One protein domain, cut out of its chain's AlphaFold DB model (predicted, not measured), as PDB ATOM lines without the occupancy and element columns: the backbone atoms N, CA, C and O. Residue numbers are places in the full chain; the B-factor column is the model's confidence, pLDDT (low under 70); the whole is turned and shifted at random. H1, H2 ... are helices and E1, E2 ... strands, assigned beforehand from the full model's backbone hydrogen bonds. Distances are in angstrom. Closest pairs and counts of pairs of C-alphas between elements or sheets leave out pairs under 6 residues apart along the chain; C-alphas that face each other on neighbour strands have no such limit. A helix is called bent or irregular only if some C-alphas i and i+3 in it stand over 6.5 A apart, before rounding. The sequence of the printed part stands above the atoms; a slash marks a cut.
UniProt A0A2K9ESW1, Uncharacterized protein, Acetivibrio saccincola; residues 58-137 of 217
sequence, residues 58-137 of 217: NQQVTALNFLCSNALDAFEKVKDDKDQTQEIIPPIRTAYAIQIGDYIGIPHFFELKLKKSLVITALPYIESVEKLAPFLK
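What this domain is: This is residues 58 to 137 of the 217 residues of an uncharacterized protein of Acetivibrio saccincola (UniProt A0A2K9ESW1). What shape does the backbone make? Two long helices, H1 and H2, lie side by side and run opposite ways, and a long hairpin of two strands, E1 and E2, reaches away from the end of the helix pair where H1 ends and H2 begins, so that pair and hairpin make a wide V. The tip of the hairpin, residues 99 to 104, stands free. What is it built of? The 80 printed residues have two named helices and two named strands in the order H1, E1, E2, H2, with one antiparallel sheet, E1 - E2, and the class is mostly helix. How large is its outline? It is extended, with a radius of gyration of the C-alphas of 19.2 A, and flat, spanning 59 by 37 by 18 A.

How they stand to each other: How do the helices stand to each other? H1, residues 58 to 78, and H2, residues 116 to 135, touch, with the C-alphas of Val 78 and Ser 117 the closest at 5.4 A. They run opposite ways at a shallow tilt of 18 degrees, with their centres 9.9 A apart. How are the strands paired? E1, residues 92 to 96, and E2, residues 108 to 112, are antiparallel neighbours and form a hairpin, with 155 degrees between their directions. N 92 and O 112 are 2.9 A apart and N 110 and O 94 are 3.0 A apart, both within hydrogen-bond range. Which elements stay apart? H1 and E2 are apart, and so are E1 and H2. What do the helix backbones show? The O i to N i+4 pairs within hydrogen-bond range are 16 of 17 in H1 and 12 of 16 in H2.

Where its parts are: Where does H1 run? It begins at C-alpha 58, (-31.945, -63.943, 26.697), and measures 30.4 A from first to last C-alpha. Where are the strands? E1 begins at C-alpha 92, (-25.819, -33.650, 46.664), and is 13.2 A long; E2 is 13.3 A long. Where does H2 end? It measures 29.9 A and ends at C-alpha 135, (-33.312, -51.932, 20.209). H2 is irregular, but only just: C-alphas 131 and 134 are 6.7 A apart.

The domain as a whole: How far does it reach? The two C-alphas farthest apart, those of Gln 59 and Asp 102, are 59.3 A apart. How are the elements linked? H1 to E1, with 13 residues, and E1 to E2, with 11, are long links, while E2 to H2, with 3, is tight. Residues 99 to 100 pair with residues 103 to 104, antiparallel. Is the printed part unbroken and confident? The printed part has no cut, its mean pLDDT is 90.1, and no printed residue is under 70.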
ATOM      1  N   ASN A  58     -33.335 -63.490  26.722       91.56
ATOM      2  CA  ASN A  58     -31.945 -63.943  26.697       91.56
ATOM      3  C   ASN A  58     -31.030 -63.010  25.882       91.56
ATOM      4  O   ASN A  58     -29.947 -62.653  26.342       91.56
ATOM      5  N   GLN A  59     -31.464 -62.581  24.691       91.25
ATOM      6  CA  GLN A  59     -30.727 -61.602  23.882       91.25
ATOM      7  C   GLN A  59     -30.590 -60.264  24.615       91.25
ATOM      8  O   GLN A  59     -29.499 -59.700  24.664       91.25
ATOM      9  N   GLN A  60     -31.681 -59.785  25.215       91.50
ATOM     10  CA  GLN A  60     -31.715 -58.514  25.939       91.50
ATOM     11  C   GLN A  60     -30.796 -58.546  27.168       91.50
ATOM     12  O   GLN A  60     -29.971 -57.652  27.343       91.50
ATOM     13  N   VAL A  61     -30.863 -59.611  27.975       93.31
ATOM     14  CA  VAL A  61     -29.967 -59.825  29.122       93.31
ATOM     15  C   VAL A  61     -28.515 -59.937  28.671       93.31
ATOM     16  O   VAL A  61     -27.646 -59.341  29.296       93.31
ATOM     17  N   THR A  62     -28.232 -60.638  27.572       94.88
ATOM     18  CA  THR A  62     -26.865 -60.744  27.036       94.88
ATOM     19  C   THR A  62     -26.310 -59.372  26.648       94.88
ATOM     20  O   THR A  62     -25.190 -59.033  27.029       94.88
ATOM     21  N   ALA A  63     -27.103 -58.557  25.946       92.12
ATOM     22  CA  ALA A  63     -26.706 -57.209  25.552       92.12
ATOM     23  C   ALA A  63     -26.482 -56.293  26.769       92.12
ATOM     24  O   ALA A  63     -25.473 -55.593  26.838       92.12
ATOM     25  N   LEU A  64     -27.372 -56.336  27.767       93.38
ATOM     26  CA  LEU A  64     -27.235 -55.555  29.002       93.38
ATOM     27  C   LEU A  64     -26.044 -56.013  29.855       93.38
ATOM     28  O   LEU A  64     -25.310 -55.175  30.379       93.38
ATOM     29  N   ASN A  65     -25.804 -57.321  29.951       95.25
ATOM     30  CA  ASN A  65     -24.654 -57.874  30.664       95.25
ATOM     31  C   ASN A  65     -23.341 -57.410  30.041       95.25
ATOM     32  O   ASN A  65     -22.431 -57.049  30.777       95.25
ATOM     33  N   PHE A  66     -23.252 -57.347  28.710       94.75
ATOM     34  CA  PHE A  66     -22.075 -56.799  28.037       94.75
ATOM     35  C   PHE A  66     -21.802 -55.342  28.451       94.75
ATOM     36  O   PHE A  66     -20.668 -54.996  28.787       94.75
ATOM     37  N   LEU A  67     -22.836 -54.493  28.495       94.69
ATOM     38  CA  LEU A  67     -22.697 -53.107  28.960       94.69
ATOM     39  C   LEU A  67     -22.285 -53.033  30.438       94.69
ATOM     40  O   LEU A  67     -21.427 -52.226  30.797       94.69
ATOM     41  N   CYS A  68     -22.866 -53.888  31.280       95.56
ATOM     42  CA  CYS A  68     -22.558 -53.964  32.705       95.56
ATOM     43  C   CYS A  68     -21.108 -54.410  32.949       95.56
ATOM     44  O   CYS A  68     -20.387 -53.758  33.699       95.56
ATOM     45  N   SER A  69     -20.641 -55.459  32.265       96.00
ATOM     46  CA  SER A  69     -19.256 -55.933  32.353       96.00
ATOM     47  C   SER A  69     -18.258 -54.846  31.964       96.00
ATOM     48  O   SER A  69     -17.302 -54.620  32.696       96.00
ATOM     49  N   ASN A  70     -18.518 -54.096  30.888       94.31
ATOM     50  CA  ASN A  70     -17.654 -52.979  30.499       94.31
ATOM     51  C   ASN A  70     -17.597 -51.880  31.575       94.31
ATOM     52  O   ASN A  70     -16.539 -51.297  31.816       94.31
ATOM     53  N   ALA A  71     -18.725 -51.594  32.232       94.56
ATOM     54  CA  ALA A  71     -18.786 -50.623  33.321       94.56
ATOM     55  C   ALA A  71     -18.027 -51.105  34.569       94.56
ATOM     56  O   ALA A  71     -17.312 -50.319  35.192       94.56
ATOM     57  N   LEU A  72     -18.136 -52.395  34.902       95.38
ATOM     58  CA  LEU A  72     -17.391 -53.020  35.997       95.38
ATOM     59  C   LEU A  72     -15.884 -53.021  35.722       95.38
ATOM     60  O   LEU A  72     -15.112 -52.616  36.584       95.38
ATOM     61  N   ASP A  73     -15.461 -53.368  34.508       94.94
ATOM     62  CA  ASP A  73     -14.052 -53.312  34.110       94.94
ATOM     63  C   ASP A  73     -13.490 -51.887  34.199       94.94
ATOM     64  O   ASP A  73     -12.337 -51.681  34.584       94.94
ATOM     65  N   ALA A  74     -14.294 -50.884  33.835       93.12
ATOM     66  CA  ALA A  74     -13.923 -49.487  34.004       93.12
ATOM     67  C   ALA A  74     -13.805 -49.119  35.490       93.12
ATOM     68  O   ALA A  74     -12.839 -48.458  35.860       93.12
ATOM     69  N   PHE A  75     -14.730 -49.581  36.338       95.81
ATOM     70  CA  PHE A  75     -14.706 -49.367  37.786       95.81
ATOM     71  C   PHE A  75     -13.474 -49.974  38.449       95.81
ATOM     72  O   PHE A  75     -12.771 -49.272  39.177       95.81
ATOM     73  N   GLU A  76     -13.157 -51.229  38.144       96.44
ATOM     74  CA  GLU A  76     -11.992 -51.924  38.696       96.44
ATOM     75  C   GLU A  76     -10.678 -51.189  38.400       96.44
ATOM     76  O   GLU A  76      -9.783 -51.155  39.242       96.44
ATOM     77  N   LYS A  77     -10.579 -50.516  37.248       94.44
ATOM     78  CA  LYS A  77      -9.388 -49.742  36.864       94.44
ATOM     79  C   LYS A  77      -9.198 -48.447  37.652       94.44
ATOM     80  O   LYS A  77      -8.084 -47.937  37.676       94.44
ATOM     81  N   VAL A  78     -10.255 -47.894  38.250       94.12
ATOM     82  CA  VAL A  78     -10.237 -46.533  38.831       94.12
ATOM     83  C   VAL A  78     -10.687 -46.473  40.288       94.12
ATOM     84  O   VAL A  78     -10.585 -45.423  40.928       94.12
ATOM     85  N   LYS A  79     -11.203 -47.575  40.845       95.00
ATOM     86  CA  LYS A  79     -11.709 -47.631  42.226       95.00
ATOM     87  C   LYS A  79     -10.642 -47.327  43.279       95.00
ATOM     88  O   LYS A  79     -10.979 -46.761  44.316       95.00
ATOM     89  N   ASP A  80      -9.383 -47.644  42.975       96.00
ATOM     90  CA  ASP A  80      -8.237 -47.468  43.873       96.00
ATOM     91  C   ASP A  80      -7.373 -46.241  43.514       96.00
ATOM     92  O   ASP A  80      -6.303 -46.047  44.097       96.00
ATOM     93  N   ASP A  81      -7.823 -45.383  42.582       94.81
ATOM     94  CA  ASP A  81      -7.142 -44.115  42.294       94.81
ATOM     95  C   ASP A  81      -7.016 -43.296  43.586       94.81
ATOM     96  O   ASP A  81      -7.997 -43.101  44.312       94.81
ATOM     97  N   LYS A  82      -5.810 -42.779  43.860       95.19
ATOM     98  CA  LYS A  82      -5.550 -41.932  45.039       95.19
ATOM     99  C   LYS A  82      -6.404 -40.667  45.028       95.19
ATOM    100  O   LYS A  82      -6.818 -40.198  46.085       95.19
ATOM    101  N   ASP A  83      -6.654 -40.130  43.837       95.06
ATOM    102  CA  ASP A  83      -7.547 -39.002  43.626       95.06
ATOM    103  C   ASP A  83      -8.924 -39.485  43.148       95.06
ATOM    104  O   ASP A  83      -9.098 -39.925  42.011       95.06
ATOM    105  N   GLN A  84      -9.905 -39.401  44.049       94.75
ATOM    106  CA  GLN A  84     -11.305 -39.758  43.796       94.75
ATOM    107  C   GLN A  84     -12.197 -38.535  43.536       94.75
ATOM    108  O   GLN A  84     -13.425 -38.653  43.603       94.75
ATOM    109  N   THR A  85     -11.620 -37.362  43.267       94.38
ATOM    110  CA  THR A  85     -12.385 -36.147  42.963       94.38
ATOM    111  C   THR A  85     -12.959 -36.163  41.541       94.38
ATOM    112  O   THR A  85     -12.411 -36.779  40.628       94.38
ATOM    113  N   GLN A  86     -14.117 -35.523  41.358       92.38
ATOM    114  CA  GLN A  86     -14.790 -35.365  40.067       92.38
ATOM    115  C   GLN A  86     -15.634 -34.086  40.068       92.38
ATOM    116  O   GLN A  86     -16.117 -33.672  41.122       92.38
ATOM    117  N   GLU A  87     -15.831 -33.495  38.890       91.81
ATOM    118  CA  GLU A  87     -16.538 -32.213  38.714       91.81
ATOM    119  C   GLU A  87     -17.813 -32.331  37.862       91.81
ATOM    120  O   GLU A  87     -18.471 -31.337  37.577       91.81
ATOM    121  N   ILE A  88     -18.171 -33.546  37.444       90.75
ATOM    122  CA  ILE A  88     -19.282 -33.793  36.519       90.75
ATOM    123  C   ILE A  88     -20.623 -33.709  37.253       90.75
ATOM    124  O   ILE A  88     -21.556 -33.071  36.773       90.75
ATOM    125  N   ILE A  89     -20.727 -34.358  38.416       87.75
ATOM    126  CA  ILE A  89     -21.935 -34.345  39.245       87.75
ATOM    127  C   ILE A  89     -21.691 -33.433  40.452       87.75
ATOM    128  O   ILE A  89     -20.780 -33.711  41.242       87.75
ATOM    129  N   PRO A  90     -22.489 -32.364  40.635       90.12
ATOM    130  CA  PRO A  90     -22.339 -31.479  41.783       90.12
ATOM    131  C   PRO A  90     -22.636 -32.220  43.101       90.12
ATOM    132  O   PRO A  90     -23.381 -33.204  43.102       90.12
ATOM    133  N   PRO A  91     -22.090 -31.760  44.244       91.00
ATOM    134  CA  PRO A  91     -22.394 -32.347  45.545       91.00
ATOM    135  C   PRO A  91     -23.902 -32.365  45.820       91.00
ATOM    136  O   PRO A  91     -24.580 -31.346  45.680       91.00
ATOM    137  N   ILE A  92     -24.420 -33.513  46.256       90.00
ATOM    138  CA  ILE A  92     -25.819 -33.650  46.664       90.00
ATOM    139  C   ILE A  92     -25.946 -33.045  48.062       90.00
ATOM    140  O   ILE A  92     -25.223 -33.436  48.980       90.00
ATOM    141  N   ARG A  93     -26.847 -32.072  48.216       90.81
ATOM    142  CA  ARG A  93     -27.049 -31.329  49.464       90.81
ATOM    143  C   ARG A  93     -28.432 -31.605  50.025       90.81
ATOM    144  O   ARG A  93     -29.427 -31.365  49.347       90.81
ATOM    145  N   THR A  94     -28.493 -32.031  51.281       87.62
ATOM    146  CA  THR A  94     -29.754 -32.158  52.017       87.62
ATOM    147  C   THR A  94     -29.729 -31.215  53.207       87.62
ATOM    148  O   THR A  94     -28.835 -31.294  54.052       87.62
ATOM    149  N   ALA A  95     -30.701 -30.304  53.246       87.75
ATOM    150  CA  ALA A  95     -30.895 -29.406  54.373       87.75
ATOM    151  C   ALA A  95     -31.623 -30.138  55.502       87.75
ATOM    152  O   ALA A  95     -32.590 -30.859  55.258       87.75
ATOM    153  N   TYR A  96     -31.187 -29.919  56.735       85.12
ATOM    154  CA  TYR A  96     -31.910 -30.338  57.925       85.12
ATOM    155  C   TYR A  96     -31.864 -29.222  58.967       85.12
ATOM    156  O   TYR A  96     -30.885 -28.487  59.075       85.12
ATOM    157  N   ALA A  97     -32.937 -29.090  59.735       85.44
ATOM    158  CA  ALA A  97     -33.016 -28.175  60.861       85.44
ATOM    159  C   ALA A  97     -33.557 -28.942  62.064       85.44
ATOM    160  O   ALA A  97     -34.440 -29.790  61.930       85.44
ATOM    161  N   ILE A  98     -33.006 -28.663  63.239       82.00
ATOM    162  CA  ILE A  98     -33.520 -29.218  64.489       82.00
ATOM    163  C   ILE A  98     -34.750 -28.397  64.885       82.00
ATOM    164  O   ILE A  98     -34.664 -27.169  64.962       82.00
ATOM    165  N   GLN A  99     -35.871 -29.069  65.148       85.44
ATOM    166  CA  GLN A  99     -37.071 -28.458  65.717       85.44
ATOM    167  C   GLN A  99     -37.249 -28.914  67.170       85.44
ATOM    168  O   GLN A  99     -37.263 -30.113  67.446       85.44
ATOM    169  N   ILE A 100     -37.396 -27.964  68.098       80.56
ATOM    170  CA  ILE A 100     -37.699 -28.226  69.514       80.56
ATOM    171  C   ILE A 100     -38.866 -27.320  69.916       80.56
ATOM    172  O   ILE A 100     -38.690 -26.115  70.092       80.56
ATOM    173  N   GLY A 101     -40.066 -27.894  70.040       86.00
ATOM    174  CA  GLY A 101     -41.295 -27.110  70.199       86.00
ATOM    175  C   GLY A 101     -41.504 -26.172  69.005       86.00
ATOM    176  O   GLY A 101     -41.478 -26.619  67.856       86.00
ATOM    177  N   ASP A 102     -41.648 -24.876  69.283       89.25
ATOM    178  CA  ASP A 102     -41.823 -23.824  68.267       89.25
ATOM    179  C   ASP A 102     -40.493 -23.271  67.721       89.25
ATOM    180  O   ASP A 102     -40.483 -22.484  66.773       89.25
ATOM    181  N   TYR A 103     -39.353 -23.659  68.300       82.31
ATOM    182  CA  TYR A 103     -38.046 -23.228  67.810       82.31
ATOM    183  C   TYR A 103     -37.618 -24.067  66.601       82.31
ATOM    184  O   TYR A 103     -37.482 -25.288  66.706       82.31
ATOM    185  N   ILE A 104     -37.337 -23.396  65.480       83.31
ATOM    186  CA  ILE A 104     -36.682 -23.972  64.300       83.31
ATOM    187  C   ILE A 104     -35.254 -23.424  64.239       83.31
ATOM    188  O   ILE A 104     -35.048 -22.216  64.110       83.31
ATOM    189  N   GLY A 105     -34.270 -24.317  64.356       83.06
ATOM    190  CA  GLY A 105     -32.852 -23.969  64.271       83.06
ATOM    191  C   GLY A 105     -32.405 -23.537  62.872       83.06
ATOM    192  O   GLY A 105     -33.118 -23.697  61.882       83.06
ATOM    193  N   ILE A 106     -31.182 -23.010  62.784       85.69
ATOM    194  CA  ILE A 106     -30.562 -22.632  61.506       85.69
ATOM    195  C   ILE A 106     -30.409 -23.891  60.628       85.69
ATOM    196  O   ILE A 106     -29.972 -24.926  61.140       85.69
ATOM    197  N   PRO A 107     -30.738 -23.836  59.323       84.25
ATOM    198  CA  PRO A 107     -30.547 -24.969  58.425       84.25
ATOM    199  C   PRO A 107     -29.071 -25.370  58.342       84.25
ATOM    200  O   PRO A 107     -28.211 -24.565  57.982       84.25
ATOM    201  N   HIS A 108     -28.790 -26.634  58.636       83.44
ATOM    202  CA  HIS A 108     -27.509 -27.277  58.377       83.44
ATOM    203  C   HIS A 108     -27.601 -28.099  57.092       83.44
ATOM    204  O   HIS A 108     -28.677 -28.552  56.704       83.44
ATOM    205  N   PHE A 109     -26.465 -28.306  56.428       84.50
ATOM    206  CA  PHE A 109     -26.404 -29.065  55.182       84.50
ATOM    207  C   PHE A 109     -25.489 -30.268  55.344       84.50
ATOM    208  O   PHE A 109     -24.342 -30.137  55.769       84.50
ATOM    209  N   PHE A 110     -25.993 -31.436  54.960       86.69
ATOM    210  CA  PHE A 110     -25.164 -32.601  54.692       86.69
ATOM    211  C   PHE A 110     -24.775 -32.590  53.210       86.69
ATOM    212  O   PHE A 110     -25.656 -32.492  52.351       86.69
ATOM    213  N   GLU A 111     -23.474 -32.666  52.910       90.12
ATOM    214  CA  GLU A 111     -22.960 -32.767  51.539       90.12
ATOM    215  C   GLU A 111     -22.481 -34.188  51.238       90.12
ATOM    216  O   GLU A 111     -21.562 -34.695  51.879       90.12
ATOM    217  N   LEU A 112     -23.045 -34.800  50.199       89.62
ATOM    218  CA  LEU A 112     -22.583 -36.067  49.654       89.62
ATOM    219  C   LEU A 112     -21.874 -35.818  48.317       89.62
ATOM    220  O   LEU A 112     -22.489 -35.409  47.332       89.62
ATOM    221  N   LYS A 113     -20.561 -36.064  48.290       92.56
ATOM    222  CA  LYS A 113     -19.728 -35.972  47.081       92.56
ATOM    223  C   LYS A 113     -19.528 -37.366  46.497       92.56
ATOM    224  O   LYS A 113     -18.958 -38.236  47.154       92.56
ATOM    225  N   LEU A 114     -19.996 -37.575  45.269       93.75
ATOM    226  CA  LEU A 114     -19.790 -38.838  44.564       93.75
ATOM    227  C   LEU A 114     -18.318 -38.991  44.168       93.75
ATOM    228  O   LEU A 114     -17.684 -38.029  43.730       93.75
ATOM    229  N   LYS A 115     -17.791 -40.209  44.317       95.31
ATOM    230  CA  LYS A 115     -16.420 -40.548  43.927       95.31
ATOM    231  C   LYS A 115     -16.287 -40.612  42.408       95.31
ATOM    232  O   LYS A 115     -17.185 -41.117  41.733       95.31
ATOM    233  N   LYS A 116     -15.125 -40.201  41.896       95.12
ATOM    234  CA  LYS A 116     -14.711 -40.354  40.495       95.12
ATOM    235  C   LYS A 116     -15.029 -41.741  39.956       95.12
ATOM    236  O   LYS A 116     -15.679 -41.842  38.923       95.12
ATOM    237  N   SER A 117     -14.636 -42.786  40.685       95.06
ATOM    238  CA  SER A 117     -14.834 -44.175  40.271       95.06
ATOM    239  C   SER A 117     -16.288 -44.549  40.010       95.06
ATOM    240  O   SER A 117     -16.550 -45.339  39.113       95.06
ATOM    241  N   LEU A 118     -17.238 -43.951  40.729       93.69
ATOM    242  CA  LEU A 118     -18.663 -44.154  40.490       93.69
ATOM    243  C   LEU A 118     -19.154 -43.316  39.306       93.69
ATOM    244  O   LEU A 118     -19.887 -43.806  38.457       93.69
ATOM    245  N   VAL A 119     -18.752 -42.047  39.239       92.75
ATOM    246  CA  VAL A 119     -19.284 -41.109  38.242       92.75
ATOM    247  C   VAL A 119     -18.816 -41.450  36.830       92.75
ATOM    248  O   VAL A 119     -19.636 -41.522  35.915       92.75
ATOM    249  N   ILE A 120     -17.519 -41.707  36.645       90.88
ATOM    250  CA  ILE A 120     -16.960 -41.958  35.310       90.88
ATOM    251  C   ILE A 120     -17.349 -43.329  34.744       90.88
ATOM    252  O   ILE A 120     -17.108 -43.587  33.570       90.88
ATOM    253  N   THR A 121     -17.919 -44.207  35.569       93.44
ATOM    254  CA  THR A 121     -18.346 -45.556  35.176       93.44
ATOM    255  C   THR A 121     -19.854 -45.615  34.982       93.44
ATOM    256  O   THR A 121     -20.321 -46.095  33.950       93.44
ATOM    257  N   ALA A 122     -20.624 -45.056  35.919       92.31
ATOM    258  CA  ALA A 122     -22.080 -45.066  35.862       92.31
ATOM    259  C   ALA A 122     -22.630 -44.178  34.739       92.31
ATOM    260  O   ALA A 122     -23.563 -44.596  34.061       92.31
ATOM    261  N   LEU A 123     -22.062 -42.986  34.502       90.00
ATOM    262  CA  LEU A 123     -22.574 -42.095  33.452       90.00
ATOM    263  C   LEU A 123     -22.464 -42.719  32.049       90.00
ATOM    264  O   LEU A 123     -23.494 -42.820  31.383       90.00
ATOM    265  N   PRO A 124     -21.295 -43.222  31.596       89.25
ATOM    266  CA  PRO A 124     -21.215 -43.900  30.301       89.25
ATOM    267  C   PRO A 124     -22.068 -45.170  30.220       89.25
ATOM    268  O   PRO A 124     -22.573 -45.496  29.143       89.25
ATOM    269  N   TYR A 125     -22.242 -45.892  31.333       92.62
ATOM    270  CA  TYR A 125     -23.133 -47.050  31.387       92.62
ATOM    271  C   TYR A 125     -24.590 -46.653  31.131       92.62
ATOM    272  O   TYR A 125     -25.218 -47.226  30.244       92.62
ATOM    273  N   ILE A 126     -25.100 -45.641  31.844       89.19
ATOM    274  CA  ILE A 126     -26.459 -45.110  31.655       89.19
ATOM    275  C   ILE A 126     -26.648 -44.664  30.203       89.19
ATOM    276  O   ILE A 126     -27.574 -45.131  29.547       89.19
ATOM    277  N   GLU A 127     -25.722 -43.864  29.666       84.88
ATOM    278  CA  GLU A 127     -25.771 -43.423  28.264       84.88
ATOM    279  C   GLU A 127     -25.805 -44.608  27.282       84.88
ATOM    280  O   GLU A 127     -26.479 -44.563  26.254       84.88
ATOM    281  N   SER A 128     -25.070 -45.684  27.573       88.44
ATOM    282  CA  SER A 128     -25.042 -46.877  26.721       88.44
ATOM    283  C   SER A 128     -26.352 -47.662  26.792       88.44
ATOM    284  O   SER A 128     -26.819 -48.157  25.767       88.44
ATOM    285  N   VAL A 129     -26.963 -47.753  27.976       88.56
ATOM    286  CA  VAL A 129     -28.283 -48.371  28.160       88.56
ATOM    287  C   VAL A 129     -29.355 -47.563  27.434       88.56
ATOM    288  O   VAL A 129     -30.159 -48.148  26.714       88.56
ATOM    289  N   GLU A 130     -29.339 -46.234  27.544       81.19
ATOM    290  CA  GLU A 130     -30.265 -45.351  26.823       81.19
ATOM    291  C   GLU A 130     -30.135 -45.506  25.304       81.19
ATOM    292  O   GLU A 130     -31.141 -45.593  24.605       81.19
ATOM    293  N   LYS A 131     -28.908 -45.628  24.784       80.56
ATOM    294  CA  LYS A 131     -28.663 -45.899  23.357       80.56
ATOM    295  C   LYS A 131     -29.125 -47.289  22.921       80.56
ATOM    296  O   LYS A 131     -29.507 -47.459  21.767       80.56
ATOM    297  N   LEU A 132     -29.073 -48.278  23.813       85.75
ATOM    298  CA  LEU A 132     -29.514 -49.646  23.540       85.75
ATOM    299  C   LEU A 132     -31.037 -49.804  23.654       85.75
ATOM    300  O   LEU A 132     -31.601 -50.644  22.956       85.75
ATOM    301  N   ALA A 133     -31.708 -49.022  24.502       83.25
ATOM    302  CA  ALA A 133     -33.134 -49.165  24.798       83.25
ATOM    303  C   ALA A 133     -34.034 -49.165  23.545       83.25
ATOM    304  O   ALA A 133     -34.902 -50.038  23.453       83.25
ATOM    305  N   PRO A 134     -33.795 -48.319  22.521       79.94
ATOM    306  CA  PRO A 134     -34.512 -48.393  21.257       79.94
ATOM    307  C   PRO A 134     -34.328 -49.699  20.493       79.94
ATOM    308  O   PRO A 134     -34.978 -49.849  19.483       79.94
ATOM    309  N   PHE A 135     -33.484 -50.643  20.891       86.44
ATOM    310  CA  PHE A 135     -33.312 -51.932  20.209       86.44
ATOM    311  C   PHE A 135     -33.900 -53.099  21.002       86.44
ATOM    312  O   PHE A 135     -33.871 -54.231  20.530       86.44
ATOM    313  N   LEU A 136     -34.453 -52.845  22.189       85.75
ATOM    314  CA  LEU A 136     -35.113 -53.852  23.011       85.75
ATOM    315  C   LEU A 136     -36.619 -53.804  22.706       85.75
ATOM    316  O   LEU A 136     -37.281 -52.800  22.969       85.75
ATOM    317  N   LYS A 137     -37.168 -54.868  22.111       81.56
ATOM    318  CA  LYS A 137     -38.591 -54.950  21.725       81.56
ATOM    319  C   LYS A 137     -39.186 -56.280  22.178       81.56
ATOM    320  O   LYS A 137     -38.481 -57.274  22.310       81.56
TER     321      LYS A 137